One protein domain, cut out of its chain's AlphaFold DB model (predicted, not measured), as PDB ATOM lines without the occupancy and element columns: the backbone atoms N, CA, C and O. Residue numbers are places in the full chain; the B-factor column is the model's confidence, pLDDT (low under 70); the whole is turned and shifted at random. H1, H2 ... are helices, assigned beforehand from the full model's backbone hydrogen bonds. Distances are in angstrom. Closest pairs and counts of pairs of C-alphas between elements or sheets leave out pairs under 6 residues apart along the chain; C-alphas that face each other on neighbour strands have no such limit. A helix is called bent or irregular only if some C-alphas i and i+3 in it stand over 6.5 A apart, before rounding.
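AT A GLANCE: This is residues 154 to 312 of the 474 residues of the protein "Pyrimidine nucleoside transport protein" of Mytilus galloprovincialis (UniProt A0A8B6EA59). Four helices, H3, H4, H6 and H7, form a loose four-sided frame with an open middle. H8 folds back from the end of H7 and crosses it at a steep tilt of 59 degrees, H5 packs on H6 near the corner with H4, and at the other end H1 and H2 form a V beside H3, with H1 the nearer. The printed part has 159 residues with eight named helices, H1 to H8 in order, and no named strand: all helix, mostly crossed in packing. The whole is loose, with a radius of gyration of the C-alphas of 21.0 A and spans of 57 by 40 by 32 A.

IN THESE COORDINATES: H1, residues 154 to 171, begins with C-alpha 154 at (25.088, 28.821, 2.618) and is 24.9 A long; it is neither bent nor irregular, but only just: C-alphas 167 and 170 are 6.2 A apart. H2, residues 173 to 191, is 28.0 A long. H3 is residues 201 to 219, 26.4 A, and H4 residues 222 to 240, 26.6 A. H5, residues 242 to 250, is 12.0 A long. H6, residues 258 to 279, is the longest, 30.8 A; it is neither bent nor irregular, but only just: C-alphas 261 and 264 are 6.3 A apart. H7, residues 282 to 298, is 24.2 A long. H8, residues 302 to 312, is 15.9 A long and ends with C-alpha 312 at (30.637, 46.705, -19.140).

HOW THE PARTS SIT: H1 and H2 touch only at the corner, closest at the C-alphas of Ile 168 and Asn 175, 6.7 A, at a steep tilt of 42 degrees, opposite ways. H1 and H3 are near each other; H2 and H3 are apart. H3 and H4 touch only at the corner, C-alphas 218 and 225 being closest at 4.8 A, about perpendicular at 84 degrees. H4, with residues 239 to 240 alone, touches H6; the closest C-alphas, of Leu 239 and Val 266, are 6.2 A apart. H5 touches H6, closest at C-alphas 242 and 266, 5.5 A. H6 and H7 only just touch, only at the corner, with 3 pairs of C-alphas within 8 A, the closest being 277 and 283, 5.6 A. H7 touches H3, closest at C-alphas 298 and 203, 4.4 A, at a steep tilt of 57 degrees, opposite ways. H8 touches H7, closest at C-alphas 306 and 291, 4.7 A. Every O i to N i+4 pair is within hydrogen-bond range in H3, H4, H5 and H7, against 12 of 14 in H1, 12 of 15 in H2, 14 of 18 in H6 and 6 of 7 in H8.

THE WHOLE: The C-alphas farthest apart, of Ala 197 and Asp 252, are 61.2 A apart. The printed part has no cut and no long link. Residues 191 to 198 and 230 to 237 stand free. The mean pLDDT of the printed part is 84.4; residues 258 to 259, 271, 303, 306 and 308 to 312 are under 70.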
ATOM      1  N   GLY A 154      25.954  28.922   1.438       84.50
ATOM      2  CA  GLY A 154      25.088  28.821   2.618       84.50
ATOM      3  C   GLY A 154      25.333  29.939   3.636       84.50
ATOM      4  O   GLY A 154      24.381  30.572   4.086       84.50
ATOM      5  N   GLY A 155      26.599  30.241   3.941       88.12
ATOM      6  CA  GLY A 155      26.966  31.359   4.815       88.12
ATOM      7  C   GLY A 155      26.511  32.719   4.272       88.12
ATOM      8  O   GLY A 155      25.948  33.514   5.020       88.12
ATOM      9  N   LEU A 156      26.676  32.962   2.968       88.94
ATOM     10  CA  LEU A 156      26.224  34.192   2.307       88.94
ATOM     11  C   LEU A 156      24.694  34.305   2.243       88.94
ATOM     12  O   LEU A 156      24.175  35.407   2.374       88.94
ATOM     13  N   ILE A 157      23.961  33.193   2.099       87.69
ATOM     14  CA  ILE A 157      22.490  33.178   2.207       87.69
ATOM     15  C   ILE A 157      22.053  33.572   3.618       87.69
ATOM     16  O   ILE A 157      21.200  34.442   3.766       87.69
ATOM     17  N   ILE A 158      22.650  32.970   4.653       89.94
ATOM     18  CA  ILE A 158      22.326  33.283   6.054       89.94
ATOM     19  C   ILE A 158      22.656  34.749   6.360       89.94
ATOM     20  O   ILE A 158      21.827  35.440   6.944       89.94
ATOM     21  N   PHE A 159      23.813  35.245   5.910       92.12
ATOM     22  CA  PHE A 159      24.192  36.653   6.035       92.12
ATOM     23  C   PHE A 159      23.209  37.587   5.319       92.12
ATOM     24  O   PHE A 159      22.723  38.531   5.933       92.12
ATOM     25  N   ALA A 160      22.866  37.318   4.055       89.12
ATOM     26  CA  ALA A 160      21.947  38.156   3.288       89.12
ATOM     27  C   ALA A 160      20.539  38.182   3.906       89.12
ATOM     28  O   ALA A 160      19.955  39.253   4.033       89.12
ATOM     29  N   ILE A 161      20.014  37.035   4.353       89.44
ATOM     30  CA  ILE A 161      18.719  36.959   5.046       89.44
ATOM     31  C   ILE A 161      18.773  37.715   6.381       89.44
ATOM     32  O   ILE A 161      17.882  38.515   6.658       89.44
ATOM     33  N   ALA A 162      19.816  37.510   7.190       90.00
ATOM     34  CA  ALA A 162      19.976  38.205   8.467       90.00
ATOM     35  C   ALA A 162      20.100  39.726   8.281       90.00
ATOM     36  O   ALA A 162      19.449  40.472   9.005       90.00
ATOM     37  N   TYR A 163      20.862  40.181   7.281       90.56
ATOM     38  CA  TYR A 163      21.001  41.596   6.931       90.56
ATOM     39  C   TYR A 163      19.670  42.197   6.456       90.56
ATOM     40  O   TYR A 163      19.242  43.228   6.970       90.56
ATOM     41  N   ILE A 164      18.971  41.531   5.529       89.06
ATOM     42  CA  ILE A 164      17.663  41.983   5.030       89.06
ATOM     43  C   ILE A 164      16.636  42.057   6.168       89.06
ATOM     44  O   ILE A 164      15.848  42.994   6.202       89.06
ATOM     45  N   ILE A 165      16.643  41.130   7.129       89.19
ATOM     46  CA  ILE A 165      15.743  41.200   8.291       89.19
ATOM     47  C   ILE A 165      16.154  42.339   9.239       89.19
ATOM     48  O   ILE A 165      15.314  43.169   9.585       89.19
ATOM     49  N   ALA A 166      17.427  42.397   9.644       87.06
ATOM     50  CA  ALA A 166      17.918  43.313  10.674       87.06
ATOM     51  C   ALA A 166      17.936  44.786  10.232       87.06
ATOM     52  O   ALA A 166      17.434  45.652  10.945       87.06
ATOM     53  N   GLU A 167      18.505  45.067   9.060       85.06
ATOM     54  CA  GLU A 167      18.708  46.432   8.567       85.06
ATOM     55  C   GLU A 167      17.508  46.937   7.766       85.06
ATOM     56  O   GLU A 167      17.092  48.079   7.932       85.06
ATOM     57  N   ILE A 168      16.909  46.088   6.928       85.88
ATOM     58  CA  ILE A 168      15.860  46.524   5.998       85.88
ATOM     59  C   ILE A 168      14.468  46.283   6.588       85.88
ATOM     60  O   ILE A 168      13.652  47.198   6.652       85.88
ATOM     61  N   GLY A 169      14.196  45.070   7.074       82.19
ATOM     62  CA  GLY A 169      12.883  44.667   7.575       82.19
ATOM     63  C   GLY A 169      12.401  45.475   8.780       82.19
ATOM     64  O   GLY A 169      11.223  45.821   8.835       82.19
ATOM     65  N   PHE A 170      13.299  45.816   9.711       82.56
ATOM     66  CA  PHE A 170      12.946  46.614  10.891       82.56
ATOM     67  C   PHE A 170      13.060  48.133  10.693       82.56
ATOM     68  O   PHE A 170      12.244  48.854  11.262       82.56
ATOM     69  N   LYS A 171      14.030  48.640   9.912       84.44
ATOM     70  CA  LYS A 171      14.243  50.099   9.761       84.44
ATOM     71  C   LYS A 171      13.520  50.697   8.553       84.44
ATOM     72  O   LYS A 171      13.002  51.805   8.634       84.44
ATOM     73  N   THR A 172      13.494  49.986   7.426       83.31
ATOM     74  CA  THR A 172      13.019  50.492   6.125       83.31
ATOM     75  C   THR A 172      12.105  49.479   5.407       83.31
ATOM     76  O   THR A 172      12.333  49.154   4.240       83.31
ATOM     77  N   PRO A 173      11.015  48.985   6.041       85.25
ATOM     78  CA  PRO A 173      10.207  47.868   5.526       85.25
ATOM     79  C   PRO A 173       9.642  48.085   4.111       85.25
ATOM     80  O   PRO A 173       9.392  47.123   3.385       85.25
ATOM     81  N   ARG A 174       9.495  49.341   3.670       85.62
ATOM     82  CA  ARG A 174       9.107  49.700   2.298       85.62
ATOM     83  C   ARG A 174      10.063  49.149   1.226       85.62
ATOM     84  O   ARG A 174       9.614  48.794   0.139       85.62
ATOM     85  N   ASN A 175      11.353  49.026   1.528       88.69
ATOM     86  CA  ASN A 175      12.362  48.484   0.613       88.69
ATOM     87  C   ASN A 175      12.136  46.997   0.280       88.69
ATOM     88  O   ASN A 175      12.643  46.510  -0.731       88.69
ATOM     89  N   LEU A 176      11.332  46.274   1.071       89.56
ATOM     90  CA  LEU A 176      10.962  44.885   0.784       89.56
ATOM     91  C   LEU A 176      10.084  44.743  -0.477       89.56
ATOM     92  O   LEU A 176      10.047  43.658  -1.058       89.56
ATOM     93  N   ILE A 177       9.445  45.821  -0.958       91.19
ATOM     94  CA  ILE A 177       8.761  45.838  -2.267       91.19
ATOM     95  C   ILE A 177       9.755  45.472  -3.378       91.19
ATOM     96  O   ILE A 177       9.473  44.605  -4.203       91.19
ATOM     97  N   SER A 178      10.951  46.060  -3.333       91.94
ATOM     98  CA  SER A 178      12.033  45.856  -4.299       91.94
ATOM     99  C   SER A 178      12.521  44.399  -4.314       91.94
ATOM    100  O   SER A 178      12.764  43.840  -5.382       91.94
ATOM    101  N   LEU A 179      12.581  43.748  -3.142       92.12
ATOM    102  CA  LEU A 179      12.867  42.310  -2.999       92.12
ATOM    103  C   LEU A 179      11.746  41.438  -3.594       92.12
ATOM    104  O   LEU A 179      12.024  40.435  -4.256       92.12
ATOM    105  N   GLY A 180      10.484  41.844  -3.417       92.06
ATOM    106  CA  GLY A 180       9.341  41.253  -4.117       92.06
ATOM    107  C   GLY A 180       9.486  41.350  -5.639       92.06
ATOM    108  O   GLY A 180       9.283  40.357  -6.339       92.06
ATOM    109  N   GLY A 181       9.941  42.498  -6.149       91.50
ATOM    110  CA  GLY A 181      10.300  42.685  -7.556       91.50
ATOM    111  C   GLY A 181      11.359  41.704  -8.051       91.50
ATOM    112  O   GLY A 181      11.151  41.065  -9.083       91.50
ATOM    113  N   MET A 182      12.447  41.498  -7.297       93.25
ATOM    114  CA  MET A 182      13.473  40.497  -7.638       93.25
ATOM    115  C   MET A 182      12.862  39.097  -7.781       93.25
ATOM    116  O   MET A 182      13.120  38.403  -8.766       93.25
ATOM    117  N   ALA A 183      12.008  38.695  -6.833       93.19
ATOM    118  CA  ALA A 183      11.329  37.403  -6.872       93.19
ATOM    119  C   ALA A 183      10.389  37.274  -8.087       93.19
ATOM    120  O   ALA A 183      10.406  36.244  -8.764       93.19
ATOM    121  N   VAL A 184       9.627  38.325  -8.422       93.81
ATOM    122  CA  VAL A 184       8.760  38.356  -9.614       93.81
ATOM    123  C   VAL A 184       9.572  38.289 -10.912       93.81
ATOM    124  O   VAL A 184       9.189  37.559 -11.826       93.81
ATOM    125  N   LEU A 185      10.718  38.971 -11.004       92.44
ATOM    126  CA  LEU A 185      11.601  38.931 -12.177       92.44
ATOM    127  C   LEU A 185      12.259  37.550 -12.371       92.44
ATOM    128  O   LEU A 185      12.349  37.057 -13.501       92.44
ATOM    129  N   VAL A 186      12.673  36.886 -11.285       93.00
ATOM    130  CA  VAL A 186      13.180  35.500 -11.333       93.00
ATOM    131  C   VAL A 186      12.063  34.527 -11.723       93.00
ATOM    132  O   VAL A 186      12.271  33.674 -12.587       93.00
ATOM    133  N   LEU A 187      10.858  34.678 -11.165       93.06
ATOM    134  CA  LEU A 187       9.706  33.849 -11.528       93.06
ATOM    135  C   LEU A 187       9.321  34.034 -13.005       93.06
ATOM    136  O   LEU A 187       9.153  33.048 -13.718       93.06
ATOM    137  N   PHE A 188       9.249  35.274 -13.491       90.56
ATOM    138  CA  PHE A 188       8.940  35.584 -14.888       90.56
ATOM    139  C   PHE A 188       9.978  34.996 -15.854       90.56
ATOM    140  O   PHE A 188       9.611  34.356 -16.839       90.56
ATOM    141  N   THR A 189      11.277  35.146 -15.571       91.00
ATOM    142  CA  THR A 189      12.335  34.554 -16.414       91.00
ATOM    143  C   THR A 189      12.356  33.029 -16.363       91.00
ATOM    144  O   THR A 189      12.643  32.398 -17.381       91.00
ATOM    145  N   PHE A 190      11.997  32.419 -15.228       92.62
ATOM    146  CA  PHE A 190      11.835  30.970 -15.111       92.62
ATOM    147  C   PHE A 190      10.631  30.452 -15.916       92.62
ATOM    148  O   PHE A 190      10.784  29.507 -16.688       92.62
ATOM    149  N   VAL A 191       9.463  31.098 -15.806       92.00
ATOM    150  CA  VAL A 191       8.236  30.740 -16.547       92.00
ATOM    151  C   VAL A 191       8.404  30.940 -18.059       92.00
ATOM    152  O   VAL A 191       7.998  30.086 -18.842       92.00
ATOM    153  N   CYS A 192       9.064  32.019 -18.485       89.19
ATOM    154  CA  CYS A 192       9.351  32.302 -19.897       89.19
ATOM    155  C   CYS A 192      10.581  31.545 -20.453       89.19
ATOM    156  O   CYS A 192      10.933  31.697 -21.634       89.19
ATOM    157  N   SER A 193      11.258  30.733 -19.630       92.44
ATOM    158  CA  SER A 193      12.413  29.933 -20.048       92.44
ATOM    159  C   SER A 193      12.008  28.862 -21.058       92.44
ATOM    160  O   SER A 193      10.991  28.189 -20.917       92.44
ATOM    161  N   HIS A 194      12.840  28.646 -22.079       89.19
ATOM    162  CA  HIS A 194      12.585  27.606 -23.078       89.19
ATOM    163  C   HIS A 194      12.697  26.183 -22.494       89.19
ATOM    164  O   HIS A 194      12.048  25.269 -22.990       89.19
ATOM    165  N   ASN A 195      13.514  25.985 -21.452       91.56
ATOM    166  CA  ASN A 195      13.689  24.692 -20.784       91.56
ATOM    167  C   ASN A 195      13.837  24.894 -19.258       91.56
ATOM    168  O   ASN A 195      14.957  24.798 -18.748       91.56
ATOM    169  N   PRO A 196      12.746  25.153 -18.506       90.69
ATOM    170  CA  PRO A 196      12.818  25.442 -17.067       90.69
ATOM    171  C   PRO A 196      13.511  24.326 -16.262       90.69
ATOM    172  O   PRO A 196      14.358  24.591 -15.414       90.69
ATOM    173  N   ALA A 197      13.258  23.061 -16.617       91.38
ATOM    174  CA  ALA A 197      13.881  21.885 -15.998       91.38
ATOM    175  C   ALA A 197      15.392  21.714 -16.287       91.38
ATOM    176  O   ALA A 197      16.018  20.810 -15.738       91.38
ATOM    177  N   ARG A 198      15.991  22.548 -17.151       92.00
ATOM    178  CA  ARG A 198      17.437  22.552 -17.456       92.00
ATOM    179  C   ARG A 198      18.156  23.812 -16.953       92.00
ATOM    180  O   ARG A 198      19.314  24.024 -17.301       92.00
ATOM    181  N   VAL A 199      17.493  24.649 -16.150       90.81
ATOM    182  CA  VAL A 199      18.111  25.839 -15.547       90.81
ATOM    183  C   VAL A 199      19.220  25.412 -14.582       90.81
ATOM    184  O   VAL A 199      18.968  24.764 -13.567       90.81
ATOM    185  N   ASN A 200      20.462  25.798 -14.888       88.19
ATOM    186  CA  ASN A 200      21.552  25.709 -13.926       88.19
ATOM    187  C   ASN A 200      21.410  26.860 -12.923       88.19
ATOM    188  O   ASN A 200      21.668  28.017 -13.251       88.19
ATOM    189  N   TRP A 201      21.013  26.536 -11.695       88.44
ATOM    190  CA  TRP A 201      20.804  27.524 -10.640       88.44
ATOM    191  C   TRP A 201      22.098  28.148 -10.100       88.44
ATOM    192  O   TRP A 201      22.018  29.193  -9.463       88.44
ATOM    193  N   GLN A 202      23.284  27.578 -10.371       87.25
ATOM    194  CA  GLN A 202      24.549  28.147  -9.885       87.25
ATOM    195  C   GLN A 202      24.829  29.551 -10.473       87.25
ATOM    196  O   GLN A 202      24.971  30.472  -9.667       87.25
ATOM    197  N   PRO A 203      24.854  29.772 -11.807       87.50
ATOM    198  CA  PRO A 203      24.954  31.114 -12.382       87.50
ATOM    199  C   PRO A 203      23.857  32.077 -11.916       87.50
ATOM    200  O   PRO A 203      24.148  33.239 -11.658       87.50
ATOM    201  N   VAL A 204      22.609  31.608 -11.780       89.62
ATOM    202  CA  VAL A 204      21.467  32.457 -11.386       89.62
ATOM    203  C   VAL A 204      21.634  32.964  -9.953       89.62
ATOM    204  O   VAL A 204      21.603  34.170  -9.716       89.62
ATOM    205  N   PHE A 205      21.870  32.054  -9.004       89.62
ATOM    206  CA  PHE A 205      22.081  32.400  -7.600       89.62
ATOM    207  C   PHE A 205      23.318  33.287  -7.417       89.62
ATOM    208  O   PHE A 205      23.233  34.336  -6.783       89.62
ATOM    209  N   TRP A 206      24.462  32.899  -7.991       87.75
ATOM    210  CA  TRP A 206      25.697  33.659  -7.809       87.75
ATOM    211  C   TRP A 206      25.715  34.981  -8.575       87.75
ATOM    212  O   TRP A 206      26.366  35.908  -8.111       87.75
ATOM    213  N   GLY A 207      24.983  35.116  -9.683       88.06
ATOM    214  CA  GLY A 207      24.801  36.401 -10.361       88.06
ATOM    215  C   GLY A 207      24.097  37.412  -9.457       88.06
ATOM    216  O   GLY A 207      24.633  38.490  -9.209       88.06
ATOM    217  N   ILE A 208      22.951  37.025  -8.887       91.25
ATOM    218  CA  ILE A 208      22.183  37.868  -7.959       91.25
ATOM    219  C   ILE A 208      22.979  38.134  -6.669       91.25
ATOM    220  O   ILE A 208      23.044  39.271  -6.209       91.25
ATOM    221  N   MET A 209      23.639  37.116  -6.104       90.31
ATOM    222  CA  MET A 209      24.433  37.265  -4.878       90.31
ATOM    223  C   MET A 209      25.670  38.159  -5.084       90.31
ATOM    224  O   MET A 209      25.975  38.974  -4.218       90.31
ATOM    225  N   LEU A 210      26.358  38.075  -6.231       89.25
ATOM    226  CA  LEU A 210      27.456  38.993  -6.564       89.25
ATOM    227  C   LEU A 210      26.958  40.430  -6.751       89.25
ATOM    228  O   LEU A 210      27.599  41.346  -6.244       89.25
ATOM    229  N   GLN A 211      25.817  40.635  -7.421       91.00
ATOM    230  CA  GLN A 211      25.200  41.962  -7.548       91.00
ATOM    231  C   GLN A 211      24.829  42.546  -6.177       91.00
ATOM    232  O   GLN A 211      25.131  43.705  -5.913       91.00
ATOM    233  N   PHE A 212      24.237  41.745  -5.285       91.50
ATOM    234  CA  PHE A 212      23.872  42.167  -3.931       91.50
ATOM    235  C   PHE A 212      25.098  42.507  -3.069       91.50
ATOM    236  O   PHE A 212      25.136  43.570  -2.457       91.50
ATOM    237  N   ILE A 213      26.135  41.660  -3.063       91.06
ATOM    238  CA  ILE A 213      27.379  41.917  -2.315       91.06
ATOM    239  C   ILE A 213      28.102  43.157  -2.857       91.06
ATOM    240  O   ILE A 213      28.570  43.979  -2.074       91.06
ATOM    241  N   PHE A 214      28.167  43.326  -4.180       90.06
ATOM    242  CA  PHE A 214      28.758  44.517  -4.788       90.06
ATOM    243  C   PHE A 214      27.966  45.783  -4.428       90.06
ATOM    244  O   PHE A 214      28.562  46.782  -4.042       90.06
ATOM    245  N   ALA A 215      26.633  45.722  -4.455       88.62
ATOM    246  CA  ALA A 215      25.780  46.835  -4.053       88.62
ATOM    247  C   ALA A 215      25.895  47.173  -2.552       88.62
ATOM    248  O   ALA A 215      25.886  48.349  -2.205       88.62
ATOM    249  N   LEU A 216      26.087  46.189  -1.664       89.88
ATOM    250  CA  LEU A 216      26.426  46.453  -0.257       89.88
ATOM    251  C   LEU A 216      27.770  47.181  -0.119       89.88
ATOM    252  O   LEU A 216      27.878  48.122   0.664       89.88
ATOM    253  N   ILE A 217      28.780  46.779  -0.896       89.75
ATOM    254  CA  ILE A 217      30.100  47.425  -0.893       89.75
ATOM    255  C   ILE A 217      30.000  48.887  -1.353       89.75
ATOM    256  O   ILE A 217      30.607  49.734  -0.712       89.75
ATOM    257  N   ILE A 218      29.237  49.198  -2.409       88.69
ATOM    258  CA  ILE A 218      29.206  50.561  -2.980       88.69
ATOM    259  C   ILE A 218      28.107  51.481  -2.416       88.69
ATOM    260  O   ILE A 218      28.255  52.693  -2.508       88.69
ATOM    261  N   LEU A 219      27.012  50.944  -1.852       84.19
ATOM    262  CA  LEU A 219      25.883  51.743  -1.328       84.19
ATOM    263  C   LEU A 219      25.757  51.738   0.203       84.19
ATOM    264  O   LEU A 219      25.035  52.574   0.736       84.19
ATOM    265  N   ARG A 220      26.370  50.782   0.920       84.50
ATOM    266  CA  ARG A 220      26.159  50.598   2.376       84.50
ATOM    267  C   ARG A 220      27.421  50.607   3.226       84.50
ATOM    268  O   ARG A 220      27.332  50.777   4.439       84.50
ATOM    269  N   TRP A 221      28.591  50.417   2.629       88.69
ATOM    270  CA  TRP A 221      29.863  50.502   3.335       88.69
ATOM    271  C   TRP A 221      30.514  51.853   3.031       88.69
ATOM    272  O   TRP A 221      30.923  52.075   1.899       88.69
ATOM    273  N   GLY A 222      30.611  52.745   4.026       86.62
ATOM    274  CA  GLY A 222      31.049  54.141   3.826       86.62
ATOM    275  C   GLY A 222      32.360  54.282   3.044       86.62
ATOM    276  O   GLY A 222      32.396  54.975   2.037       86.62
ATOM    277  N   ILE A 223      33.384  53.500   3.402       89.25
ATOM    278  CA  ILE A 223      34.674  53.457   2.684       89.25
ATOM    279  C   ILE A 223      34.491  53.058   1.206       89.25
ATOM    280  O   ILE A 223      35.168  53.574   0.322       89.25
ATOM    281  N   GLY A 224      33.580  52.127   0.913       86.81
ATOM    282  CA  GLY A 224      33.281  51.712  -0.457       86.81
ATOM    283  C   GLY A 224      32.477  52.755  -1.236       86.81
ATOM    284  O   GLY A 224      32.743  52.943  -2.420       86.81
ATOM    285  N   TYR A 225      31.569  53.476  -0.572       85.12
ATOM    286  CA  TYR A 225      30.878  54.635  -1.140       85.12
ATOM    287  C   TYR A 225      31.871  55.759  -1.481       85.12
ATOM    288  O   TYR A 225      31.914  56.191  -2.628       85.12
ATOM    289  N   GLU A 226      32.744  56.147  -0.546       87.44
ATOM    290  CA  GLU A 226      33.808  57.147  -0.749       87.44
ATOM    291  C   GLU A 226      34.721  56.788  -1.935       87.44
ATOM    292  O   GLU A 226      34.978  57.623  -2.803       87.44
ATOM    293  N   ILE A 227      35.166  55.527  -2.026       88.00
ATOM    294  CA  ILE A 227      35.993  55.033  -3.141       88.00
ATOM    295  C   ILE A 227      35.251  55.125  -4.483       88.00
ATOM    296  O   ILE A 227      35.861  55.477  -5.496       88.00
ATOM    297  N   PHE A 228      33.955  54.802  -4.520       82.62
ATOM    298  CA  PHE A 228      33.168  54.838  -5.757       82.62
ATOM    299  C   PHE A 228      32.733  56.250  -6.155       82.62
ATOM    300  O   PHE A 228      32.696  56.534  -7.352       82.62
ATOM    301  N   GLN A 229      32.489  57.143  -5.194       85.12
ATOM    302  CA  GLN A 229      32.303  58.571  -5.443       85.12
ATOM    303  C   GLN A 229      33.581  59.168  -6.038       85.12
ATOM    304  O   GLN A 229      33.539  59.691  -7.148       85.12
ATOM    305  N   TRP A 230      34.735  58.970  -5.387       86.88
ATOM    306  CA  TRP A 230      36.025  59.440  -5.899       86.88
ATOM    307  C   TRP A 230      36.318  58.904  -7.308       86.88
ATOM    308  O   TRP A 230      36.747  59.659  -8.178       86.88
ATOM    309  N   LEU A 231      36.050  57.619  -7.570       83.62
ATOM    310  CA  LEU A 231      36.202  57.033  -8.906       83.62
ATOM    311  C   LEU A 231      35.248  57.673  -9.931       83.62
ATOM    312  O   LEU A 231      35.661  57.932 -11.061       83.62
ATOM    313  N   GLY A 232      33.998  57.940  -9.542       78.00
ATOM    314  CA  GLY A 232      33.017  58.654 -10.359       78.00
ATOM    315  C   GLY A 232      33.478  60.067 -10.714       78.00
ATOM    316  O   GLY A 232      33.441  60.438 -11.886       78.00
ATOM    317  N   ASP A 233      34.012  60.805  -9.741       84.06
ATOM    318  CA  ASP A 233      34.561  62.148  -9.938       84.06
ATOM    319  C   ASP A 233      35.759  62.138 -10.899       84.06
ATOM    320  O   ASP A 233      35.849  62.999 -11.773       84.06
ATOM    321  N   ARG A 234      36.659  61.140 -10.813       86.75
ATOM    322  CA  ARG A 234      37.775  60.995 -11.773       86.75
ATOM    323  C   ARG A 234      37.291  60.655 -13.186       86.75
ATOM    324  O   ARG A 234      37.904  61.098 -14.155       86.75
ATOM    325  N   VAL A 235      36.201  59.895 -13.329       78.50
ATOM    326  CA  VAL A 235      35.572  59.647 -14.640       78.50
ATOM    327  C   VAL A 235      34.909  60.920 -15.172       78.50
ATOM    328  O   VAL A 235      35.072  61.228 -16.348       78.50
ATOM    329  N   LEU A 236      34.215  61.689 -14.329       76.81
ATOM    330  CA  LEU A 236      33.601  62.962 -14.715       76.81
ATOM    331  C   LEU A 236      34.655  63.984 -15.170       76.81
ATOM    332  O   LEU A 236      34.520  64.547 -16.254       76.81
ATOM    333  N   GLU A 237      35.723  64.153 -14.391       86.62
ATOM    334  CA  GLU A 237      36.883  64.999 -14.700       86.62
ATOM    335  C   GLU A 237      37.541  64.591 -16.030       86.62
ATOM    336  O   GLU A 237      37.812  65.433 -16.885       86.62
ATOM    337  N   PHE A 238      37.712  63.286 -16.268       85.75
ATOM    338  CA  PHE A 238      38.226  62.776 -17.539       85.75
ATOM    339  C   PHE A 238      37.301  63.089 -18.728       85.75
ATOM    340  O   PHE A 238      37.781  63.491 -19.785       85.75
ATOM    341  N   LEU A 239      35.981  62.925 -18.581       73.56
ATOM    342  CA  LEU A 239      35.024  63.235 -19.651       73.56
ATOM    343  C   LEU A 239      34.925  64.751 -19.914       73.56
ATOM    344  O   LEU A 239      34.712  65.147 -21.061       73.56
ATOM    345  N   GLN A 240      35.141  65.595 -18.900       85.44
ATOM    346  CA  GLN A 240      35.213  67.055 -19.045       85.44
ATOM    347  C   GLN A 240      36.389  67.509 -19.923       85.44
ATOM    348  O   GLN A 240      36.248  68.500 -20.630       85.44
ATOM    349  N   TYR A 241      37.498  66.761 -20.013       91.31
ATOM    350  CA  TYR A 241      38.584  67.088 -20.957       91.31
ATOM    351  C   TYR A 241      38.157  67.054 -22.439       91.31
ATOM    352  O   TYR A 241      38.865  67.588 -23.294       91.31
ATOM    353  N   SER A 242      37.004  66.460 -22.772       87.94
ATOM    354  CA  SER A 242      36.442  66.562 -24.127       87.94
ATOM    355  C   SER A 242      35.871  67.951 -24.453       87.94
ATOM    356  O   SER A 242      35.708  68.262 -25.634       87.94
ATOM    357  N   ASP A 243      35.643  68.808 -23.449       90.94
ATOM    358  CA  ASP A 243      35.166  70.183 -23.632       90.94
ATOM    359  C   ASP A 243      36.205  71.057 -24.335       90.94
ATOM    360  O   ASP A 243      35.845  71.796 -25.242       90.94
ATOM    361  N   GLU A 244      37.496  70.906 -24.024       93.75
ATOM    362  CA  GLU A 244      38.589  71.585 -24.743       93.75
ATOM    363  C   GLU A 244      38.564  71.242 -26.245       93.75
ATOM    364  O   GLU A 244      38.718  72.105 -27.112       93.75
ATOM    365  N   GLY A 245      38.289  69.973 -26.569       91.69
ATOM    366  CA  GLY A 245      38.101  69.517 -27.948       91.69
ATOM    367  C   GLY A 245      36.820  70.057 -28.591       91.69
ATOM    368  O   GLY A 245      36.814  70.358 -29.784       91.69
ATOM    369  N   ALA A 246      35.742  70.213 -27.821       89.19
ATOM    370  CA  ALA A 246      34.488  70.783 -28.301       89.19
ATOM    371  C   ALA A 246      34.592  72.300 -28.541       89.19
ATOM    372  O   ALA A 246      34.143  72.773 -29.581       89.19
ATOM    373  N   ILE A 247      35.252  73.045 -27.652       94.19
ATOM    374  CA  ILE A 247      35.557  74.475 -27.808       94.19
ATOM    375  C   ILE A 247      36.467  74.684 -29.027       94.19
ATOM    376  O   ILE A 247      36.199  75.556 -29.849       94.19
ATOM    377  N   PHE A 248      37.485  73.839 -29.221       95.31
ATOM    378  CA  PHE A 248      38.355  73.910 -30.400       95.31
ATOM    379  C   PHE A 248      37.614  73.680 -31.735       95.31
ATOM    380  O   PHE A 248      37.970  74.290 -32.744       95.31
ATOM    381  N   VAL A 249      36.589  72.817 -31.766       94.56
ATOM    382  CA  VAL A 249      35.857  72.458 -33.002       94.56
ATOM    383  C   VAL A 249      34.610  73.321 -33.247       94.56
ATOM    384  O   VAL A 249      34.285  73.599 -34.402       94.56
ATOM    385  N   PHE A 250      33.907  73.747 -32.195       92.88
ATOM    386  CA  PHE A 250      32.612  74.444 -32.272       92.88
ATOM    387  C   PHE A 250      32.627  75.869 -31.684       92.88
ATOM    388  O   PHE A 250      31.640  76.593 -31.822       92.88
ATOM    389  N   GLY A 251      33.731  76.289 -31.062       91.19
ATOM    390  CA  GLY A 251      33.871  77.573 -30.373       91.19
ATOM    391  C   GLY A 251      33.218  77.606 -28.988       91.19
ATOM    392  O   GLY A 251      32.584  76.649 -28.542       91.19
ATOM    393  N   ASP A 252      33.317  78.758 -28.321       91.56
ATOM    394  CA  ASP A 252      32.857  78.982 -26.935       91.56
ATOM    395  C   ASP A 252      31.355  78.700 -26.712       91.56
ATOM    396  O   ASP A 252      30.892  78.565 -25.581       91.56
ATOM    397  N   LYS A 253      30.581  78.602 -27.801       90.38
ATOM    398  CA  LYS A 253      29.131  78.362 -27.824       90.38
ATOM    399  C   LYS A 253      28.728  76.900 -28.040       90.38
ATOM    400  O   LYS A 253      27.566  76.617 -28.323       90.38
ATOM    401  N   PHE A 254      29.647  75.950 -27.867       86.00
ATOM    402  CA  PHE A 254      29.369  74.507 -27.960       86.00
ATOM    403  C   PHE A 254      28.241  74.000 -27.025       86.00
ATOM    404  O   PHE A 254      27.706  72.906 -27.213       86.00
ATOM    405  N   THR A 255      27.832  74.792 -26.032       84.38
ATOM    406  CA  THR A 255      26.684  74.522 -25.154       84.38
ATOM    407  C   THR A 255      25.319  74.842 -25.785       84.38
ATOM    408  O   THR A 255      24.348  74.161 -25.443       84.38
ATOM    409  N   ASP A 256      25.227  75.778 -26.744       81.56
ATOM    410  CA  ASP A 256      23.967  76.206 -27.397       81.56
ATOM    411  C   ASP A 256      23.249  75.031 -28.103       81.56
ATOM    412  O   ASP A 256      22.019  74.979 -28.199       81.56
ATOM    413  N   HIS A 257      24.012  74.036 -28.570       78.88
ATOM    414  CA  HIS A 257      23.505  72.794 -29.161       78.88
ATOM    415  C   HIS A 257      23.940  71.559 -28.361       78.88
ATOM    416  O   HIS A 257      24.447  70.585 -28.920       78.88
ATOM    417  N   PHE A 258      23.699  71.602 -27.046       69.56
ATOM    418  CA  PHE A 258      24.098  70.625 -26.024       69.56
ATOM    419  C   PHE A 258      24.252  69.163 -26.494       69.56
ATOM    420  O   PHE A 258      25.320  68.578 -26.342       69.56
ATOM    421  N   ILE A 259      23.237  68.540 -27.108       67.81
ATOM    422  CA  ILE A 259      23.363  67.136 -27.548       67.81
ATOM    423  C   ILE A 259      24.451  66.983 -28.626       67.81
ATOM    424  O   ILE A 259      25.329  66.134 -28.499       67.81
ATOM    425  N   ALA A 260      24.418  67.807 -29.673       70.81
ATOM    426  CA  ALA A 260      25.303  67.670 -30.830       70.81
ATOM    427  C   ALA A 260      26.737  68.162 -30.570       70.81
ATOM    428  O   ALA A 260      27.679  67.563 -31.080       70.81
ATOM    429  N   MET A 261      26.896  69.234 -29.788       80.19
ATOM    430  CA  MET A 261      28.174  69.933 -29.600       80.19
ATOM    431  C   MET A 261      28.817  69.719 -28.220       80.19
ATOM    432  O   MET A 261      30.017  69.926 -28.095       80.19
ATOM    433  N   LYS A 262      28.073  69.240 -27.209       75.06
ATOM    434  CA  LYS A 262      28.605  68.864 -25.883       75.06
ATOM    435  C   LYS A 262      28.545  67.351 -25.635       75.06
ATOM    436  O   LYS A 262      29.530  66.790 -25.179       75.06
ATOM    437  N   VAL A 263      27.450  66.653 -25.962       71.19
ATOM    438  CA  VAL A 263      27.319  65.206 -25.657       71.19
ATOM    439  C   VAL A 263      27.995  64.303 -26.699       71.19
ATOM    440  O   VAL A 263      28.702  63.372 -26.319       71.19
ATOM    441  N   LEU A 264      27.832  64.548 -28.006       74.31
ATOM    442  CA  LEU A 264      28.474  63.700 -29.029       74.31
ATOM    443  C   LEU A 264      30.022  63.714 -28.983       74.31
ATOM    444  O   LEU A 264      30.603  62.636 -29.138       74.31
ATOM    445  N   PRO A 265      30.720  64.844 -28.732       80.75
ATOM    446  CA  PRO A 265      32.185  64.849 -28.625       80.75
ATOM    447  C   PRO A 265      32.721  63.990 -27.476       80.75
ATOM    448  O   PRO A 265      33.720  63.298 -27.667       80.75
ATOM    449  N   VAL A 266      32.015  63.934 -26.338       74.50
ATOM    450  CA  VAL A 266      32.338  63.036 -25.211       74.50
ATOM    451  C   VAL A 266      32.395  61.576 -25.679       74.50
ATOM    452  O   VAL A 266      33.314  60.843 -25.313       74.50
ATOM    453  N   ILE A 267      31.460  61.151 -26.541       71.88
ATOM    454  CA  ILE A 267      31.417  59.785 -27.089       71.88
ATOM    455  C   ILE A 267      32.622  59.523 -28.007       71.88
ATOM    456  O   ILE A 267      33.243  58.464 -27.917       71.88
ATOM    457  N   VAL A 268      32.981  60.479 -28.873       77.62
ATOM    458  CA  VAL A 268      34.138  60.358 -29.785       77.62
ATOM    459  C   VAL A 268      35.453  60.300 -29.001       77.62
ATOM    460  O   VAL A 268      36.292  59.433 -29.258       77.62
ATOM    461  N   PHE A 269      35.607  61.172 -28.004       83.06
ATOM    462  CA  PHE A 269      36.748  61.210 -27.093       83.06
ATOM    463  C   PHE A 269      36.888  59.899 -26.303       83.06
ATOM    464  O   PHE A 269      37.932  59.245 -26.367       83.06
ATOM    465  N   PHE A 270      35.817  59.452 -25.639       74.44
ATOM    466  CA  PHE A 270      35.808  58.209 -24.863       74.44
ATOM    467  C   PHE A 270      36.074  56.975 -25.739       74.44
ATOM    468  O   PHE A 270      36.892  56.131 -25.379       74.44
ATOM    469  N   SER A 271      35.460  56.893 -26.923       69.56
ATOM    470  CA  SER A 271      35.702  55.815 -27.894       69.56
ATOM    471  C   SER A 271      37.167  55.767 -28.352       69.56
ATOM    472  O   SER A 271      37.769  54.690 -28.424       69.56
ATOM    473  N   THR A 272      37.782  56.931 -28.579       84.94
ATOM    474  CA  THR A 272      39.205  57.047 -28.935       84.94
ATOM    475  C   THR A 272      40.102  56.586 -27.783       84.94
ATOM    476  O   THR A 272      40.997  55.766 -27.991       84.94
ATOM    477  N   ALA A 273      39.831  57.028 -26.553       84.19
ATOM    478  CA  ALA A 273      40.587  56.623 -25.369       84.19
ATOM    479  C   ALA A 273      40.471  55.115 -25.083       84.19
ATOM    480  O   ALA A 273      41.482  54.441 -24.879       84.19
ATOM    481  N   VAL A 274      39.261  54.550 -25.155       71.88
ATOM    482  CA  VAL A 274      39.028  53.101 -25.040       71.88
ATOM    483  C   VAL A 274      39.775  52.341 -26.138       71.88
ATOM    484  O   VAL A 274      40.408  51.327 -25.849       71.88
ATOM    485  N   SER A 275      39.792  52.847 -27.375       77.19
ATOM    486  CA  SER A 275      40.547  52.245 -28.486       77.19
ATOM    487  C   SER A 275      42.062  52.241 -28.238       77.19
ATOM    488  O   SER A 275      42.720  51.230 -28.488       77.19
ATOM    489  N   ILE A 276      42.618  53.317 -27.667       89.00
ATOM    490  CA  ILE A 276      44.029  53.387 -27.246       89.00
ATOM    491  C   ILE A 276      44.314  52.376 -26.121       89.00
ATOM    492  O   ILE A 276      45.299  51.638 -26.183       89.00
ATOM    493  N   LEU A 277      43.430  52.266 -25.125       82.62
ATOM    494  CA  LEU A 277      43.558  51.295 -24.030       82.62
ATOM    495  C   LEU A 277      43.418  49.834 -24.507       82.62
ATOM    496  O   LEU A 277      44.028  48.940 -23.913       82.62
ATOM    497  N   TYR A 278      42.667  49.575 -25.584       78.06
ATOM    498  CA  TYR A 278      42.671  48.286 -26.287       78.06
ATOM    499  C   TYR A 278      43.971  48.060 -27.074       78.06
ATOM    500  O   TYR A 278      44.514  46.959 -27.033       78.06
ATOM    501  N   TYR A 279      44.514  49.070 -27.757       85.69
ATOM    502  CA  TYR A 279      45.780  48.942 -28.493       85.69
ATOM    503  C   TYR A 279      46.968  48.628 -27.562       85.69
ATOM    504  O   TYR A 279      47.785  47.763 -27.862       85.69
ATOM    505  N   ILE A 280      47.014  49.263 -26.385       85.94
ATOM    506  CA  ILE A 280      48.045  49.049 -25.349       85.94
ATOM    507  C   ILE A 280      47.864  47.706 -24.602       85.94
ATOM    508  O   ILE A 280      48.781  47.232 -23.932       85.94
ATOM    509  N   GLY A 281      46.701  47.053 -24.714       79.38
ATOM    510  CA  GLY A 281      46.404  45.783 -24.036       79.38
ATOM    511  C   GLY A 281      45.796  45.922 -22.631       79.38
ATOM    512  O   GLY A 281      45.549  44.913 -21.961       79.38
ATOM    513  N   ALA A 282      45.547  47.151 -22.170       84.00
ATOM    514  CA  ALA A 282      45.025  47.443 -20.836       84.00
ATOM    515  C   ALA A 282      43.568  46.971 -20.671       84.00
ATOM    516  O   ALA A 282      43.253  46.281 -19.698       84.00
ATOM    517  N   MET A 283      42.699  47.240 -21.656       75.44
ATOM    518  CA  MET A 283      41.304  46.765 -21.631       75.44
ATOM    519  C   MET A 283      41.236  45.236 -21.593       75.44
ATOM    520  O   MET A 283      40.498  44.660 -20.794       75.44
ATOM    521  N   GLN A 284      42.058  44.555 -22.396       79.81
ATOM    522  CA  GLN A 284      42.136  43.095 -22.431       79.81
ATOM    523  C   GLN A 284      42.581  42.527 -21.082       79.81
ATOM    524  O   GLN A 284      42.095  41.469 -20.692       79.81
ATOM    525  N   PHE A 285      43.472  43.199 -20.347       82.81
ATOM    526  CA  PHE A 285      43.851  42.786 -18.996       82.81
ATOM    527  C   PHE A 285      42.693  42.931 -17.999       82.81
ATOM    528  O   PHE A 285      42.371  41.958 -17.308       82.81
ATOM    529  N   ILE A 286      42.039  44.097 -17.963       82.19
ATOM    530  CA  ILE A 286      40.896  44.384 -17.081       82.19
ATOM    531  C   ILE A 286      39.774  43.366 -17.332       82.19
ATOM    532  O   ILE A 286      39.418  42.588 -16.441       82.19
ATOM    533  N   ILE A 287      39.296  43.290 -18.578       76.19
ATOM    534  CA  ILE A 287      38.205  42.407 -19.008       76.19
ATOM    535  C   ILE A 287      38.555  40.939 -18.732       76.19
ATOM    536  O   ILE A 287      37.734  40.204 -18.188       76.19
ATOM    537  N   ARG A 288      39.788  40.494 -19.020       80.62
ATOM    538  CA  ARG A 288      40.211  39.102 -18.775       80.62
ATOM    539  C   ARG A 288      40.255  38.744 -17.290       80.62
ATOM    540  O   ARG A 288      40.037  37.579 -16.963       80.62
ATOM    541  N   ASN A 289      40.543  39.680 -16.386       83.69
ATOM    542  CA  ASN A 289      40.541  39.390 -14.949       83.69
ATOM    543  C   ASN A 289      39.129  39.363 -14.363       83.69
ATOM    544  O   ASN A 289      38.809  38.415 -13.645       83.69
ATOM    545  N   ILE A 290      38.264  40.304 -14.755       82.38
ATOM    546  CA  ILE A 290      36.832  40.266 -14.416       82.38
ATOM    547  C   ILE A 290      36.215  38.953 -14.933       82.38
ATOM    548  O   ILE A 290      35.607  38.204 -14.168       82.38
ATOM    549  N   ALA A 291      36.481  38.590 -16.192       74.44
ATOM    550  CA  ALA A 291      36.003  37.355 -16.812       74.44
ATOM    551  C   ALA A 291      36.486  36.073 -16.113       74.44
ATOM    552  O   ALA A 291      35.707  35.130 -15.975       74.44
ATOM    553  N   LYS A 292      37.747  36.018 -15.645       79.12
ATOM    554  CA  LYS A 292      38.246  34.901 -14.814       79.12
ATOM    555  C   LYS A 292      37.451  34.788 -13.512       79.12
ATOM    556  O   LYS A 292      37.097  33.675 -13.130       79.12
ATOM    557  N   GLY A 293      37.186  35.913 -12.841       82.62
ATOM    558  CA  GLY A 293      36.395  35.956 -11.611       82.62
ATOM    559  C   GLY A 293      34.981  35.423 -11.839       82.62
ATOM    560  O   GLY A 293      34.589  34.435 -11.219       82.62
ATOM    561  N   LEU A 294      34.269  36.005 -12.811       78.50
ATOM    562  CA  LEU A 294      32.920  35.594 -13.209       78.50
ATOM    563  C   LEU A 294      32.855  34.097 -13.557       78.50
ATOM    564  O   LEU A 294      32.076  33.368 -12.944       78.50
ATOM    565  N   ALA A 295      33.729  33.606 -14.445       80.25
ATOM    566  CA  ALA A 295      33.771  32.191 -14.830       80.25
ATOM    567  C   ALA A 295      34.035  31.249 -13.639       80.25
ATOM    568  O   ALA A 295      33.487  30.149 -13.582       80.25
ATOM    569  N   THR A 296      34.859  31.674 -12.675       81.12
ATOM    570  CA  THR A 296      35.213  30.863 -11.498       81.12
ATOM    571  C   THR A 296      34.060  30.761 -10.497       81.12
ATOM    572  O   THR A 296      33.848  29.691  -9.930       81.12
ATOM    573  N   VAL A 297      33.303  31.843 -10.282       83.06
ATOM    574  CA  VAL A 297      32.201  31.872  -9.303       83.06
ATOM    575  C   VAL A 297      30.904  31.310  -9.896       83.06
ATOM    576  O   VAL A 297      30.284  30.415  -9.309       83.06
ATOM    577  N   LEU A 298      30.515  31.793 -11.081       80.44
ATOM    578  CA  LEU A 298      29.271  31.414 -11.762       80.44
ATOM    579  C   LEU A 298      29.340  30.001 -12.365       80.44
ATOM    580  O   LEU A 298      28.314  29.336 -12.482       80.44
ATOM    581  N   GLY A 299      30.532  29.533 -12.754       80.62
ATOM    582  CA  GLY A 299      30.701  28.290 -13.519       80.62
ATOM    583  C   GLY A 299      30.306  28.410 -15.000       80.62
ATOM    584  O   GLY A 299      30.145  27.394 -15.675       80.62
ATOM    585  N   THR A 300      30.134  29.640 -15.491       83.19
ATOM    586  CA  THR A 300      29.860  29.997 -16.891       83.19
ATOM    587  C   THR A 300      31.054  29.712 -17.801       83.19
ATOM    588  O   THR A 300      32.190  29.530 -17.353       83.19
ATOM    589  N   SER A 301      30.823  29.675 -19.114       82.00
ATOM    590  CA  SER A 301      31.908  29.431 -20.066       82.00
ATOM    591  C   SER A 301      32.896  30.617 -20.117       82.00
ATOM    592  O   SER A 301      32.508  31.766 -19.870       82.00
ATOM    593  N   PRO A 302      34.185  30.398 -20.452       73.19
ATOM    594  CA  PRO A 302      35.157  31.492 -20.517       73.19
ATOM    595  C   PRO A 302      34.803  32.570 -21.549       73.19
ATOM    596  O   PRO A 302      35.048  33.743 -21.294       73.19
ATOM    597  N   ALA A 303      34.203  32.191 -22.683       68.12
ATOM    598  CA  ALA A 303      33.799  33.126 -23.736       68.12
ATOM    599  C   ALA A 303      32.591  33.985 -23.319       68.12
ATOM    600  O   ALA A 303      32.618  35.201 -23.469       68.12
ATOM    601  N   GLU A 304      31.570  33.367 -22.724       71.06
ATOM    602  CA  GLU A 304      30.408  34.036 -22.119       71.06
ATOM    603  C   GLU A 304      30.822  35.022 -21.022       71.06
ATOM    604  O   GLU A 304      30.367  36.161 -21.006       71.06
ATOM    605  N   SER A 305      31.752  34.615 -20.154       80.00
ATOM    606  CA  SER A 305      32.254  35.450 -19.057       80.00
ATOM    607  C   SER A 305      33.135  36.601 -19.559       80.00
ATOM    608  O   SER A 305      33.123  37.680 -18.974       80.00
ATOM    609  N   LEU A 306      33.873  36.396 -20.659       69.81
ATOM    610  CA  LEU A 306      34.633  37.446 -21.346       69.81
ATOM    611  C   LEU A 306      33.706  38.452 -22.036       69.81
ATOM    612  O   LEU A 306      33.928  39.653 -21.928       69.81
ATOM    613  N   ASN A 307      32.640  37.972 -22.678       71.88
ATOM    614  CA  ASN A 307      31.611  38.806 -23.293       71.88
ATOM    615  C   ASN A 307      30.843  39.622 -22.237       71.88
ATOM    616  O   ASN A 307      30.663  40.821 -22.400       71.88
ATOM    617  N   ALA A 308      30.449  39.000 -21.120       63.53
ATOM    618  CA  ALA A 308      29.802  39.689 -20.002       63.53
ATOM    619  C   ALA A 308      30.700  40.777 -19.384       63.53
ATOM    620  O   ALA A 308      30.227  41.877 -19.121       63.53
ATOM    621  N   ALA A 309      31.997  40.498 -19.210       69.31
ATOM    622  CA  ALA A 309      32.969  41.480 -18.727       69.31
ATOM    623  C   ALA A 309      33.275  42.595 -19.750       69.31
ATOM    624  O   ALA A 309      33.534  43.727 -19.357       69.31
ATOM    625  N   GLY A 310      33.249  42.295 -21.053       51.59
ATOM    626  CA  GLY A 310      33.441  43.284 -22.121       51.59
ATOM    627  C   GLY A 310      32.240  44.217 -22.300       51.59
ATOM    628  O   GLY A 310      32.415  45.412 -22.529       51.59
ATOM    629  N   ASN A 311      31.023  43.702 -22.098       63.28
ATOM    630  CA  ASN A 311      29.774  44.468 -22.172       63.28
ATOM    631  C   ASN A 311      29.601  45.510 -21.052       63.28
ATOM    632  O   ASN A 311      28.656  46.290 -21.102       63.28
ATOM    633  N   ILE A 312      30.522  45.579 -20.084       66.56
ATOM    634  CA  ILE A 312      30.637  46.705 -19.140       66.56
ATOM    635  C   ILE A 312      30.988  48.018 -19.886       66.56
ATOM    636  O   ILE A 312      30.763  49.100 -19.357       66.56
TER     637      ILE A 312